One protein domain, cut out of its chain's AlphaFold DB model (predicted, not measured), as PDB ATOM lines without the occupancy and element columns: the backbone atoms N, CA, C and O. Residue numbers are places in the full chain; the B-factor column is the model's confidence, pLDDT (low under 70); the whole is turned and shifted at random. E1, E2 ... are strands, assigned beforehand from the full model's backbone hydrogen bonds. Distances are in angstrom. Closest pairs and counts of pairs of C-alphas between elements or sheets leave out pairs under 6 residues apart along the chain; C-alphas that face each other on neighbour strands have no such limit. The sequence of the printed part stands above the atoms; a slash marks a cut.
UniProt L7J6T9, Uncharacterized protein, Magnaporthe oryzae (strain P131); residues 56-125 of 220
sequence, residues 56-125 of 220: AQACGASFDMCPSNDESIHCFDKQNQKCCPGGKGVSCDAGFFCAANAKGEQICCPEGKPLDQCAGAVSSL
ATOM      1  N   ALA A  56      18.090   5.352 -26.279       78.25
ATOM      2  CA  ALA A  56      18.083   4.192 -27.156       78.25
ATOM      3  C   ALA A  56      19.012   3.067 -26.665       78.25
ATOM      4  O   ALA A  56      18.657   1.898 -26.785       78.25
ATOM      5  N   GLN A  57      20.170   3.409 -26.086       71.75
ATOM      6  CA  GLN A  57      21.091   2.439 -25.479       71.75
ATOM      7  C   GLN A  57      20.677   2.024 -24.067       71.75
ATOM      8  O   GLN A  57      20.853   0.866 -23.703       71.75
ATOM      9  N   ALA A  58      20.146   2.956 -23.281       76.38
ATOM     10  CA  ALA A  58      19.827   2.734 -21.876       76.38
ATOM     11  C   ALA A  58      18.489   1.998 -21.662       76.38
ATOM     12  O   ALA A  58      18.358   1.231 -20.709       76.38
ATOM     13  N   CYS A  59      17.499   2.240 -22.528       74.88
ATOM     14  CA  CYS A  59      16.132   1.719 -22.404       74.88
ATOM     15  C   CYS A  59      15.590   1.058 -23.689       74.88
ATOM     16  O   CYS A  59      14.657   0.262 -23.614       74.88
ATOM     17  N   GLY A  60      16.181   1.329 -24.858       79.19
ATOM     18  CA  GLY A  60      15.825   0.698 -26.135       79.19
ATOM     19  C   GLY A  60      15.333   1.686 -27.197       79.19
ATOM     20  O   GLY A  60      15.009   2.832 -26.907       79.19
ATOM     21  N   ALA A  61      15.250   1.246 -28.456       79.00
ATOM     22  CA  ALA A  61      14.993   2.118 -29.615       79.00
ATOM     23  C   ALA A  61      13.644   2.873 -29.599       79.00
ATOM     24  O   ALA A  61      13.491   3.868 -30.305       79.00
ATOM     25  N   SER A  62      12.670   2.417 -28.806       78.69
ATOM     26  CA  SER A  62      11.367   3.080 -28.639       78.69
ATOM     27  C   SER A  62      11.417   4.299 -27.711       78.69
ATOM     28  O   SER A  62      10.434   5.039 -27.623       78.69
ATOM     29  N   PHE A  63      12.549   4.527 -27.041       80.75
ATOM     30  CA  PHE A  63      12.727   5.607 -26.082       80.75
ATOM     31  C   PHE A  63      13.440   6.815 -26.696       80.75
ATOM     32  O   PHE A  63      14.421   6.668 -27.424       80.75
ATOM     33  N   ASP A  64      12.974   8.015 -26.352       81.12
ATOM     34  CA  ASP A  64      13.666   9.279 -26.636       81.12
ATOM     35  C   ASP A  64      14.091   9.991 -25.365       81.12
ATOM     36  O   ASP A  64      13.595   9.716 -24.273       81.12
ATOM     37  N   MET A  65      14.957  10.984 -25.555       78.69
ATOM     38  CA  MET A  65      15.354  11.900 -24.503       78.69
ATOM     39  C   MET A  65      14.309  13.005 -24.323       78.69
ATOM     40  O   MET A  65      13.964  13.723 -25.262       78.69
ATOM     41  N   CYS A  66      13.811  13.155 -23.100       79.56
ATOM     42  CA  CYS A  66      12.948  14.258 -22.710       79.56
ATOM     43  C   CYS A  66      13.833  15.465 -22.344       79.56
ATOM     44  O   CYS A  66      14.700  15.332 -21.472       79.56
ATOM     45  N   PRO A  67      13.666  16.639 -22.987       71.56
ATOM     46  CA  PRO A  67      14.422  17.837 -22.640       71.56
ATOM     47  C   PRO A  67      14.293  18.146 -21.148       71.56
ATOM     48  O   PRO A  67      13.191  18.290 -20.619       71.56
ATOM     49  N   SER A  68      15.442  18.245 -20.487       73.56
ATOM     50  CA  SER A  68      15.583  18.470 -19.048       73.56
ATOM     51  C   SER A  68      16.671  19.508 -18.806       73.56
ATOM     52  O   SER A  68      17.580  19.640 -19.621       73.56
ATOM     53  N   ASN A  69      16.562  20.273 -17.722       70.69
ATOM     54  CA  ASN A  69      17.604  21.220 -17.304       70.69
ATOM     55  C   ASN A  69      18.642  20.569 -16.381       70.69
ATOM     56  O   ASN A  69      19.577  21.235 -15.944       70.69
ATOM     57  N   ASP A  70      18.449  19.295 -16.056       69.44
ATOM     58  CA  ASP A  70      19.336  18.497 -15.229       69.44
ATOM     59  C   ASP A  70      20.386  17.798 -16.108       69.44
ATOM     60  O   ASP A  70      20.147  17.516 -17.282       69.44
ATOM     61  N   GLU A  71      21.552  17.487 -15.540       66.75
ATOM     62  CA  GLU A  71      22.643  16.776 -16.238       66.75
ATOM     63  C   GLU A  71      22.345  15.272 -16.441       66.75
ATOM     64  O   GLU A  71      23.193  14.514 -16.910       66.75
ATOM     65  N   SER A  72      21.135  14.836 -16.084       69.88
ATOM     66  CA  SER A  72      20.669  13.455 -16.163       69.88
ATOM     67  C   SER A  72      19.944  13.175 -17.478       69.88
ATOM     68  O   SER A  72      19.207  14.005 -18.010       69.88
ATOM     69  N   ILE A  73      20.107  11.954 -17.986       70.88
ATOM     70  CA  ILE A  73      19.406  11.483 -19.181       70.88
ATOM     71  C   ILE A  73      18.009  11.020 -18.765       70.88
ATOM     72  O   ILE A  73      17.842   9.957 -18.170       70.88
ATOM     73  N   HIS A  74      17.000  11.820 -19.094       76.88
ATOM     74  CA  HIS A  74      15.603  11.471 -18.864       76.88
ATOM     75  C   HIS A  74      15.010  10.837 -20.111       76.88
ATOM     76  O   HIS A  74      14.920  11.480 -21.157       76.88
ATOM     77  N   CYS A  75      14.592   9.583 -19.993       80.00
ATOM     78  CA  CYS A  75      14.076   8.811 -21.111       80.00
ATOM     79  C   CYS A  75      12.580   8.588 -20.996       80.00
ATOM     80  O   CYS A  75      12.074   8.285 -19.918       80.00
ATOM     81  N   PHE A  76      11.888   8.684 -22.125       79.38
ATOM     82  CA  PHE A  76      10.468   8.377 -22.215       79.38
ATOM     83  C   PHE A  76      10.182   7.508 -23.430       79.38
ATOM     84  O   PHE A  76      10.854   7.617 -24.455       79.38
ATOM     85  N   ASP A  77       9.173   6.654 -23.318       81.62
ATOM     86  CA  ASP A  77       8.724   5.820 -24.428       81.62
ATOM     87  C   ASP A  77       7.855   6.650 -25.384       81.62
ATOM     88  O   ASP A  77       6.820   7.176 -24.983       81.62
ATOM     89  N   LYS A  78       8.244   6.770 -26.658       77.31
ATOM     90  CA  LYS A  78       7.499   7.584 -27.640       77.31
ATOM     91  C   LYS A  78       6.121   7.027 -27.989       77.31
ATOM     92  O   LYS A  78       5.299   7.757 -28.542       77.31
ATOM     93  N   GLN A  79       5.902   5.732 -27.782       75.19
ATOM     94  CA  GLN A  79       4.675   5.051 -28.187       75.19
ATOM     95  C   GLN A  79       3.620   5.098 -27.087       75.19
ATOM     96  O   GLN A  79       2.433   5.227 -27.376       75.19
ATOM     97  N   ASN A  80       4.064   5.021 -25.837       73.25
ATOM     98  CA  ASN A  80       3.204   4.877 -24.673       73.25
ATOM     99  C   ASN A  80       3.228   6.104 -23.762       73.25
ATOM    100  O   ASN A  80       2.371   6.212 -22.894       73.25
ATOM    101  N   GLN A  81       4.177   7.028 -23.940       79.19
ATOM    102  CA  GLN A  81       4.356   8.194 -23.076       79.19
ATOM    103  C   GLN A  81       4.600   9.481 -23.871       79.19
ATOM    104  O   GLN A  81       4.994   9.482 -25.039       79.19
ATOM    105  N   LYS A  82       4.365  10.620 -23.220       79.88
ATOM    106  CA  LYS A  82       4.604  11.962 -23.749       79.88
ATOM    107  C   LYS A  82       5.455  12.759 -22.776       79.88
ATOM    108  O   LYS A  82       5.130  12.865 -21.598       79.88
ATOM    109  N   CYS A  83       6.535  13.338 -23.285       80.88
ATOM    110  CA  CYS A  83       7.400  14.216 -22.512       80.88
ATOM    111  C   CYS A  83       6.684  15.527 -22.157       80.88
ATOM    112  O   CYS A  83       6.045  16.163 -23.007       80.88
ATOM    113  N   CYS A  84       6.815  15.935 -20.899       79.88
ATOM    114  CA  CYS A  84       6.218  17.158 -20.407       79.88
ATOM    115  C   CYS A  84       7.076  18.392 -20.696       79.88
ATOM    116  O   CYS A  84       8.304  18.355 -20.583       79.88
ATOM    117  N   PRO A  85       6.444  19.535 -21.005       69.94
ATOM    118  CA  PRO A  85       7.144  20.810 -21.090       69.94
ATOM    119  C   PRO A  85       7.626  21.250 -19.719       69.94
ATOM    120  O   PRO A  85       6.975  21.002 -18.713       69.94
ATOM    121  N   GLY A  86       8.736  21.978 -19.671       65.56
ATOM    122  CA  GLY A  86       9.238  22.592 -18.438       65.56
ATOM    123  C   GLY A  86      10.573  22.038 -17.957       65.56
ATOM    124  O   GLY A  86      11.062  22.463 -16.912       65.56
ATOM    125  N   GLY A  87      11.200  21.159 -18.744       65.75
ATOM    126  CA  GLY A  87      12.615  20.853 -18.586       65.75
ATOM    127  C   GLY A  87      12.942  20.172 -17.259       65.75
ATOM    128  O   GLY A  87      13.973  20.475 -16.666       65.75
ATOM    129  N   LYS A  88      12.038  19.319 -16.770       70.12
ATOM    130  CA  LYS A  88      12.208  18.510 -15.553       70.12
ATOM    131  C   LYS A  88      12.366  17.017 -15.846       70.12
ATOM    132  O   LYS A  88      12.448  16.230 -14.912       70.12
ATOM    133  N   GLY A  89      12.347  16.627 -17.122       68.94
ATOM    134  CA  GLY A  89      12.571  15.235 -17.507       68.94
ATOM    135  C   GLY A  89      11.486  14.267 -17.080       68.94
ATOM    136  O   GLY A  89      11.754  13.095 -16.832       68.94
ATOM    137  N   VAL A  90      10.260  14.762 -16.970       74.12
ATOM    138  CA  VAL A  90       9.096  13.952 -16.628       74.12
ATOM    139  C   VAL A  90       8.268  13.673 -17.872       74.12
ATOM    140  O   VAL A  90       8.094  14.529 -18.744       74.12
ATOM    141  N   SER A  91       7.762  12.451 -17.949       80.19
ATOM    142  CA  SER A  91       6.872  11.980 -18.997       80.19
ATOM    143  C   SER A  91       5.586  11.443 -18.386       80.19
ATOM    144  O   SER A  91       5.606  10.809 -17.331       80.19
ATOM    145  N   CYS A  92       4.467  11.701 -19.054       80.50
ATOM    146  CA  CYS A  92       3.164  11.160 -18.686       80.50
ATOM    147  C   CYS A  92       2.761  10.051 -19.655       80.50
ATOM    148  O   CYS A  92       3.044  10.140 -20.848       80.50
ATOM    149  N   ASP A  93       2.099   9.013 -19.150       81.12
ATOM    150  CA  ASP A  93       1.563   7.930 -19.976       81.12
ATOM    151  C   ASP A  93       0.470   8.438 -20.945       81.12
ATOM    152  O   ASP A  93      -0.125   9.505 -20.771       81.12
ATOM    153  N   ALA A  94       0.216   7.683 -22.011       78.25
ATOM    154  CA  ALA A  94      -0.801   8.008 -23.002       78.25
ATOM    155  C   ALA A  94      -2.191   8.102 -22.349       78.25
ATOM    156  O   ALA A  94      -2.576   7.256 -21.545       78.25
ATOM    157  N   GLY A  95      -2.948   9.145 -22.701       75.00
ATOM    158  CA  GLY A  95      -4.205   9.482 -22.027       75.00
ATOM    159  C   GLY A  95      -4.022  10.332 -20.768       75.00
ATOM    160  O   GLY A  95      -5.006  10.608 -20.087       75.00
ATOM    161  N   PHE A  96      -2.797  10.777 -20.469       79.81
ATOM    162  CA  PHE A  96      -2.510  11.774 -19.443       79.81
ATOM    163  C   PHE A  96      -1.832  13.011 -20.053       79.81
ATOM    164  O   PHE A  96      -0.975  12.914 -20.934       79.81
ATOM    165  N   PHE A  97      -2.205  14.190 -19.559       79.31
ATOM    166  CA  PHE A  97      -1.590  15.467 -19.884       79.31
ATOM    167  C   PHE A  97      -0.728  15.969 -18.726       79.31
ATOM    168  O   PHE A  97      -0.977  15.693 -17.551       79.31
ATOM    169  N   CYS A  98       0.284  16.751 -19.074       81.12
ATOM    170  CA  CYS A  98       1.186  17.358 -18.112       81.12
ATOM    171  C   CYS A  98       0.532  18.584 -17.479       81.12
ATOM    172  O   CYS A  98       0.068  19.484 -18.184       81.12
ATOM    173  N   ALA A  99       0.532  18.657 -16.155       80.69
ATOM    174  CA  ALA A  99       0.100  19.834 -15.421       80.69
ATOM    175  C   ALA A  99       1.122  20.208 -14.351       80.69
ATOM    176  O   ALA A  99       1.966  19.405 -13.967       80.69
ATOM    177  N   ALA A 100       1.047  21.444 -13.873       77.81
ATOM    178  CA  ALA A 100       1.802  21.891 -12.715       77.81
ATOM    179  C   ALA A 100       0.854  22.092 -11.538       77.81
ATOM    180  O   ALA A 100      -0.231  22.662 -11.701       77.81
ATOM    181  N   ASN A 101       1.269  21.644 -10.357       75.00
ATOM    182  CA  ASN A 101       0.540  21.914  -9.130       75.00
ATOM    183  C   ASN A 101       0.791  23.351  -8.625       75.00
ATOM    184  O   ASN A 101       1.664  24.062  -9.128       75.00
ATOM    185  N   ALA A 102       0.063  23.785  -7.593       73.56
ATOM    186  CA  ALA A 102       0.246  25.108  -6.973       73.56
ATOM    187  C   ALA A 102       1.663  25.365  -6.406       73.56
ATOM    188  O   ALA A 102       2.017  26.511  -6.134       73.56
ATOM    189  N   LYS A 103       2.473  24.315  -6.220       71.19
ATOM    190  CA  LYS A 103       3.876  24.387  -5.780       71.19
ATOM    191  C   LYS A 103       4.864  24.463  -6.955       71.19
ATOM    192  O   LYS A 103       6.060  24.607  -6.719       71.19
ATOM    193  N   GLY A 104       4.387  24.395  -8.200       69.69
ATOM    194  CA  GLY A 104       5.219  24.373  -9.406       69.69
ATOM    195  C   GLY A 104       5.824  23.002  -9.730       69.69
ATOM    196  O   GLY A 104       6.708  22.912 -10.580       69.69
ATOM    197  N   GLU A 105       5.368  21.940  -9.068       74.00
ATOM    198  CA  GLU A 105       5.787  20.564  -9.338       74.00
ATOM    199  C   GLU A 105       4.963  19.993 -10.494       74.00
ATOM    200  O   GLU A 105       3.754  20.225 -10.583       74.00
ATOM    201  N   GLN A 106       5.616  19.249 -11.387       75.94
ATOM    202  CA  GLN A 106       4.944  18.638 -12.530       75.94
ATOM    203  C   GLN A 106       4.239  17.341 -12.126       75.94
ATOM    204  O   GLN A 106       4.826  16.477 -11.476       75.94
ATOM    205  N   ILE A 107       2.980  17.215 -12.536       78.88
ATOM    206  CA  ILE A 107       2.086  16.093 -12.254       78.88
ATOM    207  C   ILE A 107       1.403  15.624 -13.544       78.88
ATOM    208  O   ILE A 107       1.194  16.412 -14.470       78.88
ATOM    209  N   CYS A 108       1.039  14.342 -13.598       81.56
ATOM    210  CA  CYS A 108       0.342  13.748 -14.735       81.56
ATOM    211  C   CYS A 108      -1.153  13.617 -14.440       81.56
ATOM    212  O   CYS A 108      -1.561  12.904 -13.519       81.56
ATOM    213  N   CYS A 109      -1.969  14.305 -15.236       81.44
ATOM    214  CA  CYS A 109      -3.420  14.369 -15.093       81.44
ATOM    215  C   CYS A 109      -4.117  13.564 -16.191       81.44
ATOM    216  O   CYS A 109      -3.733  13.707 -17.346       81.44
ATOM    217  N   PRO A 110      -5.162  12.777 -15.900       80.38
ATOM    218  CA  PRO A 110      -5.899  12.063 -16.940       80.38
ATOM    219  C   PRO A 110      -6.613  13.037 -17.891       80.38
ATOM    220  O   PRO A 110      -7.263  13.996 -17.462       80.38
ATOM    221  N   GLU A 111      -6.510  12.785 -19.195       72.06
ATOM    222  CA  GLU A 111      -7.238  13.520 -20.227       72.06
ATOM    223  C   GLU A 111      -8.749  13.268 -20.073       72.06
ATOM    224  O   GLU A 111      -9.201  12.140 -19.890       72.06
ATOM    225  N   GLY A 112      -9.552  14.336 -20.113       68.38
ATOM    226  CA  GLY A 112     -11.008  14.255 -19.928       68.38
ATOM    227  C   GLY A 112     -11.513  14.565 -18.512       68.38
ATOM    228  O   GLY A 112     -12.723  14.520 -18.281       68.38
ATOM    229  N   LYS A 113     -10.634  14.939 -17.572       65.62
ATOM    230  CA  LYS A 113     -11.019  15.512 -16.269       65.62
ATOM    231  C   LYS A 113     -10.706  17.014 -16.199       65.62
ATOM    232  O   LYS A 113      -9.720  17.457 -16.788       65.62
ATOM    233  N   PRO A 114     -11.519  17.819 -15.486       65.06
ATOM    234  CA  PRO A 114     -11.183  19.217 -15.233       65.06
ATOM    235  C   PRO A 114      -9.943  19.304 -14.331       65.06
ATOM    236  O   PRO A 114      -9.782  18.476 -13.434       65.06
ATOM    237  N   LEU A 115      -9.096  20.323 -14.532       65.50
ATOM    238  CA  LEU A 115      -7.867  20.541 -13.745       65.50
ATOM    239  C   LEU A 115      -8.124  20.549 -12.227       65.50
ATOM    240  O   LEU A 115      -7.277  20.102 -11.468       65.50
ATOM    241  N   ASP A 116      -9.312  20.974 -11.798       65.62
ATOM    242  CA  ASP A 116      -9.730  20.995 -10.391       65.62
ATOM    243  C   ASP A 116      -9.801  19.591  -9.755       65.62
ATOM    244  O   ASP A 116      -9.471  19.406  -8.587       65.62
ATOM    245  N   GLN A 117     -10.139  18.567 -10.550       65.56
ATOM    246  CA  GLN A 117     -10.082  17.165 -10.117       65.56
ATOM    247  C   GLN A 117      -8.680  16.572 -10.230       65.56
ATOM    248  O   GLN A 117      -8.416  15.510  -9.664       65.56
ATOM    249  N   CYS A 118      -7.769  17.251 -10.926       69.75
ATOM    250  CA  CYS A 118      -6.383  16.849 -10.951       69.75
ATOM    251  C   CYS A 118      -5.647  17.380  -9.712       69.75
ATOM    252  O   CYS A 118      -4.844  18.291  -9.840       69.75
ATOM    253  N   ALA A 119      -5.963  16.853  -8.520       61.09
ATOM    254  CA  ALA A 119      -5.277  17.045  -7.228       61.09
ATOM    255  C   ALA A 119      -4.279  18.230  -7.151       61.09
ATOM    256  O   ALA A 119      -3.076  18.046  -6.956       61.09
ATOM    257  N   GLY A 120      -4.784  19.461  -7.288       58.84
ATOM    258  CA  GLY A 120      -3.988  20.681  -7.135       58.84
ATOM    259  C   GLY A 120      -3.297  21.216  -8.394       58.84
ATOM    260  O   GLY A 120      -2.440  22.088  -8.249       58.84
ATOM    261  N   ALA A 121      -3.653  20.746  -9.594       66.25
ATOM    262  CA  ALA A 121      -3.226  21.306 -10.873       66.25
ATOM    263  C   ALA A 121      -3.756  22.734 -11.037       66.25
ATOM    264  O   ALA A 121      -4.961  22.973 -11.063       66.25
ATOM    265  N   VAL A 122      -2.843  23.688 -11.195       62.09
ATOM    266  CA  VAL A 122      -3.173  25.108 -11.400       62.09
ATOM    267  C   VAL A 122      -2.950  25.555 -12.841       62.09
ATOM    268  O   VAL A 122      -3.398  26.629 -13.235       62.09
ATOM    269  N   SER A 123      -2.241  24.763 -13.648       62.56
ATOM    270  CA  SER A 123      -1.989  25.060 -15.061       62.56
ATOM    271  C   SER A 123      -1.704  23.788 -15.849       62.56
ATOM    272  O   SER A 123      -0.957  22.926 -15.388       62.56
ATOM    273  N   SER A 124      -2.277  23.686 -17.049       63.81
ATOM    274  CA  SER A 124      -1.944  22.647 -18.021       63.81
ATOM    275  C   SER A 124      -0.732  23.083 -18.841       63.81
ATOM    276  O   SER A 124      -0.645  24.221 -19.305       63.81
ATOM    277  N   LEU A 125       0.222  22.175 -19.015       65.44
ATOM    278  CA  LEU A 125       1.393  22.382 -19.850       65.44
ATOM    279  C   LEU A 125       1.154  21.644 -21.169       65.44
ATOM    280  O   LEU A 125       1.072  20.418 -21.209       65.44
TER     281      LEU A 125
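What this domain is: This is residues 56 to 125 of the 220 residues of an uncharacterized protein of Magnaporthe oryzae (strain P131) (UniProt L7J6T9). Three short strand hairpins follow one another in a row along the length of a flat domain: E5 with E6 near one end, E3 with E4 in the middle, and E1 with E2 toward the other end. E7 adds a third strand beside E5, giving an antiparallel sheet in the order E6, E5, E7. The printed part has 70 residues with no named helix and seven named strands, E1 to E7 in chain order. The class is all strand, though only 28 residues are in named elements. The whole is compact, with a radius of gyration of the C-alphas of 12.6 A and spans of 39 by 25 by 13 A.

Where its parts are: Find C-alpha 96 at (-2.510, 11.774, -19.443); from there E5, residues 96 to 101, runs 14.8 A. E6, residues 106 to 110, runs 13.4 A, and E7, residues 121 to 125, runs 10.2 A to C-alpha 125 at (1.393, 22.382, -19.850). Three residues each make E3, 81 to 83, E4, 91 to 93, E2, 75 to 77, and E1, 63 to 65, which begins at (12.727, 5.607, -26.082).

How they stand to each other: In the E5 and E6 hairpin, look for N 97 and O 109, 2.7 A apart and within hydrogen-bond range. On E5's pairing with E7, N 125 and O 98 are 2.8 A apart. This sheet is only just strongly twisted, with C-alphas up to 4.5 A off its best plane. The closest C-alphas of E4 and E6, Cys 92 and Cys 108, are 5.5 A apart. In the E3 and E4 hairpin, N 82 and O 92 are 2.8 A apart. The closest C-alphas of E2 and E4, Phe 76 and Ser 91, are 6.0 A apart. In the E1 and E2 hairpin, N 64 and O 76 are 2.9 A apart. E1 and E5 are apart.

The domain as a whole: The two farthest C-alphas, Gln 57 and Asp 116, are 39.0 A apart. The printed part has no cut, and no link between strands is long. The model's pLDDT is under 70 in 22 residues, among them 112 to 125.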